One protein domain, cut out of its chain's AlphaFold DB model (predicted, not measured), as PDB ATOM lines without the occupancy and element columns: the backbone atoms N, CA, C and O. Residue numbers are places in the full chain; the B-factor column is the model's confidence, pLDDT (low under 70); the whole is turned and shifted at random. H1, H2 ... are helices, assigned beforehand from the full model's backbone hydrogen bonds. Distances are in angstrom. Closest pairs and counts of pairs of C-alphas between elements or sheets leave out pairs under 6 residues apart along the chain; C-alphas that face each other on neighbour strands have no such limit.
ATOM      1  N   ALA A  34     -89.332 -90.164 131.484       96.69
ATOM      2  CA  ALA A  34     -88.474 -91.236 131.986       96.69
ATOM      3  C   ALA A  34     -87.382 -91.622 130.970       96.69
ATOM      4  O   ALA A  34     -86.210 -91.764 131.328       96.69
ATOM      5  N   GLU A  35     -87.751 -91.732 129.694       96.94
ATOM      6  CA  GLU A  35     -86.817 -91.990 128.598       96.94
ATOM      7  C   GLU A  35     -85.821 -90.836 128.401       96.94
ATOM      8  O   GLU A  35     -84.615 -91.069 128.300       96.94
ATOM      9  N   ALA A  36     -86.294 -89.590 128.424       97.25
ATOM     10  CA  ALA A  36     -85.469 -88.397 128.274       97.25
ATOM     11  C   ALA A  36     -84.443 -88.270 129.406       97.25
ATOM     12  O   ALA A  36     -83.289 -87.939 129.145       97.25
ATOM     13  N   LEU A  37     -84.811 -88.595 130.649       97.00
ATOM     14  CA  LEU A  37     -83.874 -88.611 131.776       97.00
ATOM     15  C   LEU A  37     -82.785 -89.678 131.609       97.00
ATOM     16  O   LEU A  37     -81.617 -89.423 131.915       97.00
ATOM     17  N   LEU A  38     -83.142 -90.866 131.114       97.31
ATOM     18  CA  LEU A  38     -82.172 -91.920 130.808       97.31
ATOM     19  C   LEU A  38     -81.217 -91.460 129.701       97.31
ATOM     20  O   LEU A  38     -79.994 -91.510 129.873       97.31
ATOM     21  N   MET A  39     -81.767 -90.982 128.586       96.12
ATOM     22  CA  MET A  39     -80.984 -90.540 127.435       96.12
ATOM     23  C   MET A  39     -80.115 -89.330 127.776       96.12
ATOM     24  O   MET A  39     -78.951 -89.313 127.394       96.12
ATOM     25  N   SER A  40     -80.609 -88.380 128.571       96.56
ATOM     26  CA  SER A  40     -79.839 -87.229 129.057       96.56
ATOM     27  C   SER A  40     -78.569 -87.675 129.785       96.56
ATOM     28  O   SER A  40     -77.474 -87.249 129.423       96.56
ATOM     29  N   LYS A  41     -78.674 -88.632 130.720       96.75
ATOM     30  CA  LYS A  41     -77.501 -89.196 131.414       96.75
ATOM     31  C   LYS A  41     -76.530 -89.883 130.454       96.75
ATOM     32  O   LYS A  41     -75.316 -89.777 130.625       96.75
ATOM     33  N   LYS A  42     -77.045 -90.606 129.456       97.12
ATOM     34  CA  LYS A  42     -76.220 -91.281 128.443       97.12
ATOM     35  C   LYS A  42     -75.473 -90.268 127.573       97.12
ATOM     36  O   LYS A  42     -74.264 -90.398 127.403       97.12
ATOM     37  N   HIS A  43     -76.172 -89.263 127.056       96.56
ATOM     38  CA  HIS A  43     -75.593 -88.218 126.219       96.56
ATOM     39  C   HIS A  43     -74.599 -87.352 126.988       96.56
ATOM     40  O   HIS A  43     -73.556 -87.024 126.436       96.56
ATOM     41  N   HIS A  44     -74.854 -87.070 128.268       95.69
ATOM     42  CA  HIS A  44     -73.913 -86.340 129.113       95.69
ATOM     43  C   HIS A  44     -72.563 -87.062 129.218       95.69
ATOM     44  O   HIS A  44     -71.530 -86.475 128.924       95.69
ATOM     45  N   LYS A  45     -72.570 -88.374 129.494       95.94
ATOM     46  CA  LYS A  45     -71.338 -89.187 129.525       95.94
ATOM     47  C   LYS A  45     -70.598 -89.207 128.186       95.94
ATOM     48  O   LYS A  45     -69.369 -89.221 128.152       95.94
ATOM     49  N   ILE A  46     -71.336 -89.252 127.076       95.56
ATOM     50  CA  ILE A  46     -70.747 -89.200 125.731       95.56
ATOM     51  C   ILE A  46     -70.088 -87.835 125.502       95.56
ATOM     52  O   ILE A  46     -68.959 -87.785 125.020       95.56
ATOM     53  N   ALA A  47     -70.762 -86.749 125.887       91.62
ATOM     54  CA  ALA A  47     -70.253 -85.390 125.756       91.62
ATOM     55  C   ALA A  47     -69.007 -85.153 126.619       91.62
ATOM     56  O   ALA A  47     -68.041 -84.579 126.124       91.62
ATOM     57  N   GLU A  48     -68.978 -85.641 127.861       93.00
ATOM     58  CA  GLU A  48     -67.791 -85.576 128.726       93.00
ATOM     59  C   GLU A  48     -66.603 -86.313 128.100       93.00
ATOM     60  O   GLU A  48     -65.511 -85.757 127.983       93.00
ATOM     61  N   ARG A  49     -66.825 -87.546 127.623       94.12
ATOM     62  CA  ARG A  49     -65.786 -88.344 126.960       94.12
ATOM     63  C   ARG A  49     -65.260 -87.662 125.698       94.12
ATOM     64  O   ARG A  49     -64.055 -87.668 125.468       94.12
ATOM     65  N   PHE A  50     -66.141 -87.081 124.892       91.38
ATOM     66  CA  PHE A  50     -65.746 -86.348 123.692       91.38
ATOM     67  C   PHE A  50     -64.965 -85.078 124.051       91.38
ATOM     68  O   PHE A  50     -63.892 -84.838 123.510       91.38
ATOM     69  N   SER A  51     -65.448 -84.317 125.034       91.44
ATOM     70  CA  SER A  51     -64.804 -83.082 125.492       91.44
ATOM     71  C   SER A  51     -63.411 -83.344 126.068       91.44
ATOM     72  O   SER A  51     -62.506 -82.558 125.821       91.44
ATOM     73  N   SER A  52     -63.193 -84.476 126.751       90.31
ATOM     74  CA  SER A  52     -61.873 -84.834 127.300       90.31
ATOM     75  C   SER A  52     -60.775 -85.061 126.253       90.31
ATOM     76  O   SER A  52     -59.602 -85.105 126.611       90.31
ATOM     77  N   MET A  53     -61.131 -85.205 124.971       92.50
ATOM     78  CA  MET A  53     -60.151 -85.338 123.887       92.50
ATOM     79  C   MET A  53     -59.517 -83.994 123.499       92.50
ATOM     80  O   MET A  53     -58.484 -83.980 122.834       92.50
ATOM     81  N   PHE A  54     -60.119 -82.872 123.900       92.44
ATOM     82  CA  PHE A  54     -59.666 -81.532 123.540       92.44
ATOM     83  C   PHE A  54     -58.904 -80.862 124.684       92.44
ATOM     84  O   PHE A  54     -59.115 -81.145 125.864       92.44
ATOM     85  N   ALA A  55     -58.026 -79.920 124.334       94.06
ATOM     86  CA  ALA A  55     -57.331 -79.104 125.320       94.06
ATOM     87  C   ALA A  55     -58.332 -78.240 126.120       94.06
ATOM     88  O   ALA A  55     -59.248 -77.658 125.527       94.06
ATOM     89  N   PRO A  56     -58.140 -78.073 127.443       90.62
ATOM     90  CA  PRO A  56     -59.091 -77.359 128.299       90.62
ATOM     91  C   PRO A  56     -59.276 -75.892 127.887       90.62
ATOM     92  O   PRO A  56     -60.385 -75.372 127.952       90.62
ATOM     93  N   ALA A  57     -58.218 -75.243 127.389       92.12
ATOM     94  CA  ALA A  57     -58.281 -73.867 126.894       92.12
ATOM     95  C   ALA A  57     -59.254 -73.705 125.712       92.12
ATOM     96  O   ALA A  57     -59.972 -72.711 125.624       92.12
ATOM     97  N   THR A  58     -59.316 -74.697 124.819       89.75
ATOM     98  CA  THR A  58     -60.220 -74.685 123.664       89.75
ATOM     99  C   THR A  58     -61.677 -74.841 124.097       89.75
ATOM    100  O   THR A  58     -62.550 -74.152 123.576       89.75
ATOM    101  N   ILE A  59     -61.934 -75.700 125.089       91.25
ATOM    102  CA  ILE A  59     -63.276 -75.928 125.640       91.25
ATOM    103  C   ILE A  59     -63.816 -74.649 126.282       91.25
ATOM    104  O   ILE A  59     -64.953 -74.274 126.011       91.25
ATOM    105  N   ILE A  60     -62.992 -73.961 127.081       92.69
ATOM    106  CA  ILE A  60     -63.359 -72.690 127.724       92.69
ATOM    107  C   ILE A  60     -63.746 -71.658 126.663       92.69
ATOM    108  O   ILE A  60     -64.837 -71.100 126.722       92.69
ATOM    109  N   LYS A  61     -62.916 -71.493 125.627       92.31
ATOM    110  CA  LYS A  61     -63.195 -70.567 124.522       92.31
ATOM    111  C   LYS A  61     -64.527 -70.867 123.822       92.31
ATOM    112  O   LYS A  61     -65.262 -69.948 123.470       92.31
ATOM    113  N   TRP A  62     -64.846 -72.139 123.581       90.69
ATOM    114  CA  TRP A  62     -66.126 -72.519 122.971       90.69
ATOM    115  C   TRP A  62     -67.313 -72.281 123.905       90.69
ATOM    116  O   TRP A  62     -68.361 -71.837 123.447       90.69
ATOM    117  N   GLN A  63     -67.157 -72.547 125.202       91.50
ATOM    118  CA  GLN A  63     -68.194 -72.275 126.198       91.50
ATOM    119  C   GLN A  63     -68.491 -70.780 126.317       91.50
ATOM    120  O   GLN A  63     -69.661 -70.414 126.364       91.50
ATOM    121  N   GLU A  64     -67.461 -69.933 126.301       92.12
ATOM    122  CA  GLU A  64     -67.596 -68.471 126.265       92.12
ATOM    123  C   GLU A  64     -68.343 -68.024 125.006       92.12
ATOM    124  O   GLU A  64     -69.365 -67.357 125.105       92.12
ATOM    125  N   MET A  65     -67.935 -68.511 123.829       89.94
ATOM    126  CA  MET A  65     -68.603 -68.189 122.562       89.94
ATOM    127  C   MET A  65     -70.093 -68.575 122.557       89.94
ATOM    128  O   MET A  65     -70.932 -67.833 122.049       89.94
ATOM    129  N   ILE A  66     -70.442 -69.730 123.135       91.62
ATOM    130  CA  ILE A  66     -71.837 -70.173 123.275       91.62
ATOM    131  C   ILE A  66     -72.584 -69.316 124.303       91.62
ATOM    132  O   ILE A  66     -73.752 -68.988 124.090       91.62
ATOM    133  N   ALA A  67     -71.952 -68.970 125.424       92.00
ATOM    134  CA  ALA A  67     -72.553 -68.130 126.456       92.00
ATOM    135  C   ALA A  67     -72.867 -66.732 125.911       92.00
ATOM    136  O   ALA A  67     -74.002 -66.272 126.049       92.00
ATOM    137  N   ASP A  68     -71.910 -66.111 125.225       92.00
ATOM    138  CA  ASP A  68     -72.063 -64.774 124.665       92.00
ATOM    139  C   ASP A  68     -73.140 -64.745 123.565       92.00
ATOM    140  O   ASP A  68     -73.997 -63.859 123.558       92.00
ATOM    141  N   TRP A  69     -73.191 -65.773 122.709       92.62
ATOM    142  CA  TRP A  69     -74.235 -65.913 121.687       92.62
ATOM    143  C   TRP A  69     -75.637 -66.172 122.265       92.62
ATOM    144  O   TRP A  69     -76.640 -65.696 121.728       92.62
ATOM    145  N   ASN A  70     -75.741 -66.918 123.371       89.62
ATOM    146  CA  ASN A  70     -77.025 -67.148 124.044       89.62
ATOM    147  C   ASN A  70     -77.587 -65.868 124.680       89.62
ATOM    148  O   ASN A  70     -78.809 -65.726 124.776       89.62
ATOM    149  N   VAL A  71     -76.711 -64.959 125.115       92.00
ATOM    150  CA  VAL A  71     -77.092 -63.646 125.654       92.00
ATOM    151  C   VAL A  71     -77.447 -62.679 124.525       92.00
ATOM    152  O   VAL A  71     -78.478 -62.010 124.605       92.00
ATOM    153  N   ASP A  72     -76.635 -62.629 123.468       91.19
ATOM    154  CA  ASP A  72     -76.839 -61.744 122.324       91.19
ATOM    155  C   ASP A  72     -76.727 -62.495 120.989       91.19
ATOM    156  O   ASP A  72     -75.647 -62.842 120.512       91.19
ATOM    157  N   LYS A  73     -77.874 -62.680 120.331       86.44
ATOM    158  CA  LYS A  73     -77.976 -63.387 119.043       86.44
ATOM    159  C   LYS A  73     -77.399 -62.606 117.858       86.44
ATOM    160  O   LYS A  73     -77.397 -63.135 116.748       86.44
ATOM    161  N   ILE A  74     -76.961 -61.359 118.064       86.69
ATOM    162  CA  ILE A  74     -76.265 -60.547 117.053       86.69
ATOM    163  C   ILE A  74     -74.801 -60.997 116.909       86.69
ATOM    164  O   ILE A  74     -74.187 -60.798 115.860       86.69
ATOM    165  N   GLN A  75     -74.248 -61.640 117.938       83.81
ATOM    166  CA  GLN A  75     -72.895 -62.179 117.917       83.81
ATOM    167  C   GLN A  75     -72.715 -63.307 116.889       83.81
ATOM    168  O   GLN A  75     -73.693 -63.954 116.497       83.81
ATOM    169  N   PRO A  76     -71.467 -63.567 116.435       83.12
ATOM    170  CA  PRO A  76     -71.193 -64.637 115.482       83.12
ATOM    171  C   PRO A  76     -71.728 -65.972 116.002       83.12
ATOM    172  O   PRO A  76     -71.388 -66.408 117.098       83.12
ATOM    173  N   ASN A  77     -72.579 -66.614 115.202       85.88
ATOM    174  CA  ASN A  77     -73.223 -67.863 115.585       85.88
ATOM    175  C   ASN A  77     -72.192 -69.012 115.613       85.88
ATOM    176  O   ASN A  77     -71.694 -69.384 114.547       85.88
ATOM    177  N   PRO A  78     -71.914 -69.616 116.786       86.50
ATOM    178  CA  PRO A  78     -70.933 -70.695 116.923       86.50
ATOM    179  C   PRO A  78     -71.328 -71.980 116.185       86.50
ATOM    180  O   PRO A  78     -70.484 -72.844 115.965       86.50
ATOM    181  N   TYR A  79     -72.603 -72.127 115.814       85.19
ATOM    182  CA  TYR A  79     -73.140 -73.309 115.138       85.19
ATOM    183  C   TYR A  79     -73.169 -73.182 113.614       85.19
ATOM    184  O   TYR A  79     -73.623 -74.104 112.937       85.19
ATOM    185  N   VAL A  80     -72.735 -72.050 113.054       84.12
ATOM    186  CA  VAL A  80     -72.589 -71.927 111.601       84.12
ATOM    187  C   VAL A  80     -71.348 -72.703 111.194       84.12
ATOM    188  O   VAL A  80     -70.230 -72.354 111.571       84.12
ATOM    189  N   GLU A  81     -71.552 -73.754 110.404       76.25
ATOM    190  CA  GLU A  81     -70.457 -74.418 109.712       76.25
ATOM    191  C   GLU A  81     -69.773 -73.380 108.821       76.25
ATOM    192  O   GLU A  81     -70.386 -72.816 107.910       76.25
TER     193      GLU A  81
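This is residues 34 to 81 of the 212 residues of an uncharacterized protein of Sparassis crispa (UniProt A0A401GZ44). Two helices, H1 then H2, make an open V, joined at its point by a tight link, residues 52 to 55. Beyond the far end of H2, a tail without named elements, residues 72 to 81, turns out of the plane of the V. The printed part has 48 residues, with two named helices and no named strand: all helix. It is loose, with a radius of gyration of the C-alphas of 13.6 A, and spans 36 by 27 by 19 A.

H1, residues 34 to 51, begins at C-alpha 34 (-88.474, -91.236, 131.986) and is 25.9 A long from first to last C-alpha. H2, residues 56 to 71, is 22.8 A long and ends at C-alpha 71 (-77.092, -63.646, 125.654).

H1 and H2 are close but not clearly touching; their closest C-alphas, those of Ser 51 and Ile 59, are 7.3 A apart. They run opposite ways at a steep tilt of 49 degrees. In both helices every O i to N i+4 pair is within hydrogen-bond range.

The C-alphas farthest apart, those of Ala 34 and Ile 74, are 36.2 A apart. Residues 34 to 50 of H1 stand free. The printed part has no cut, and no printed residue is under 70 in pLDDT.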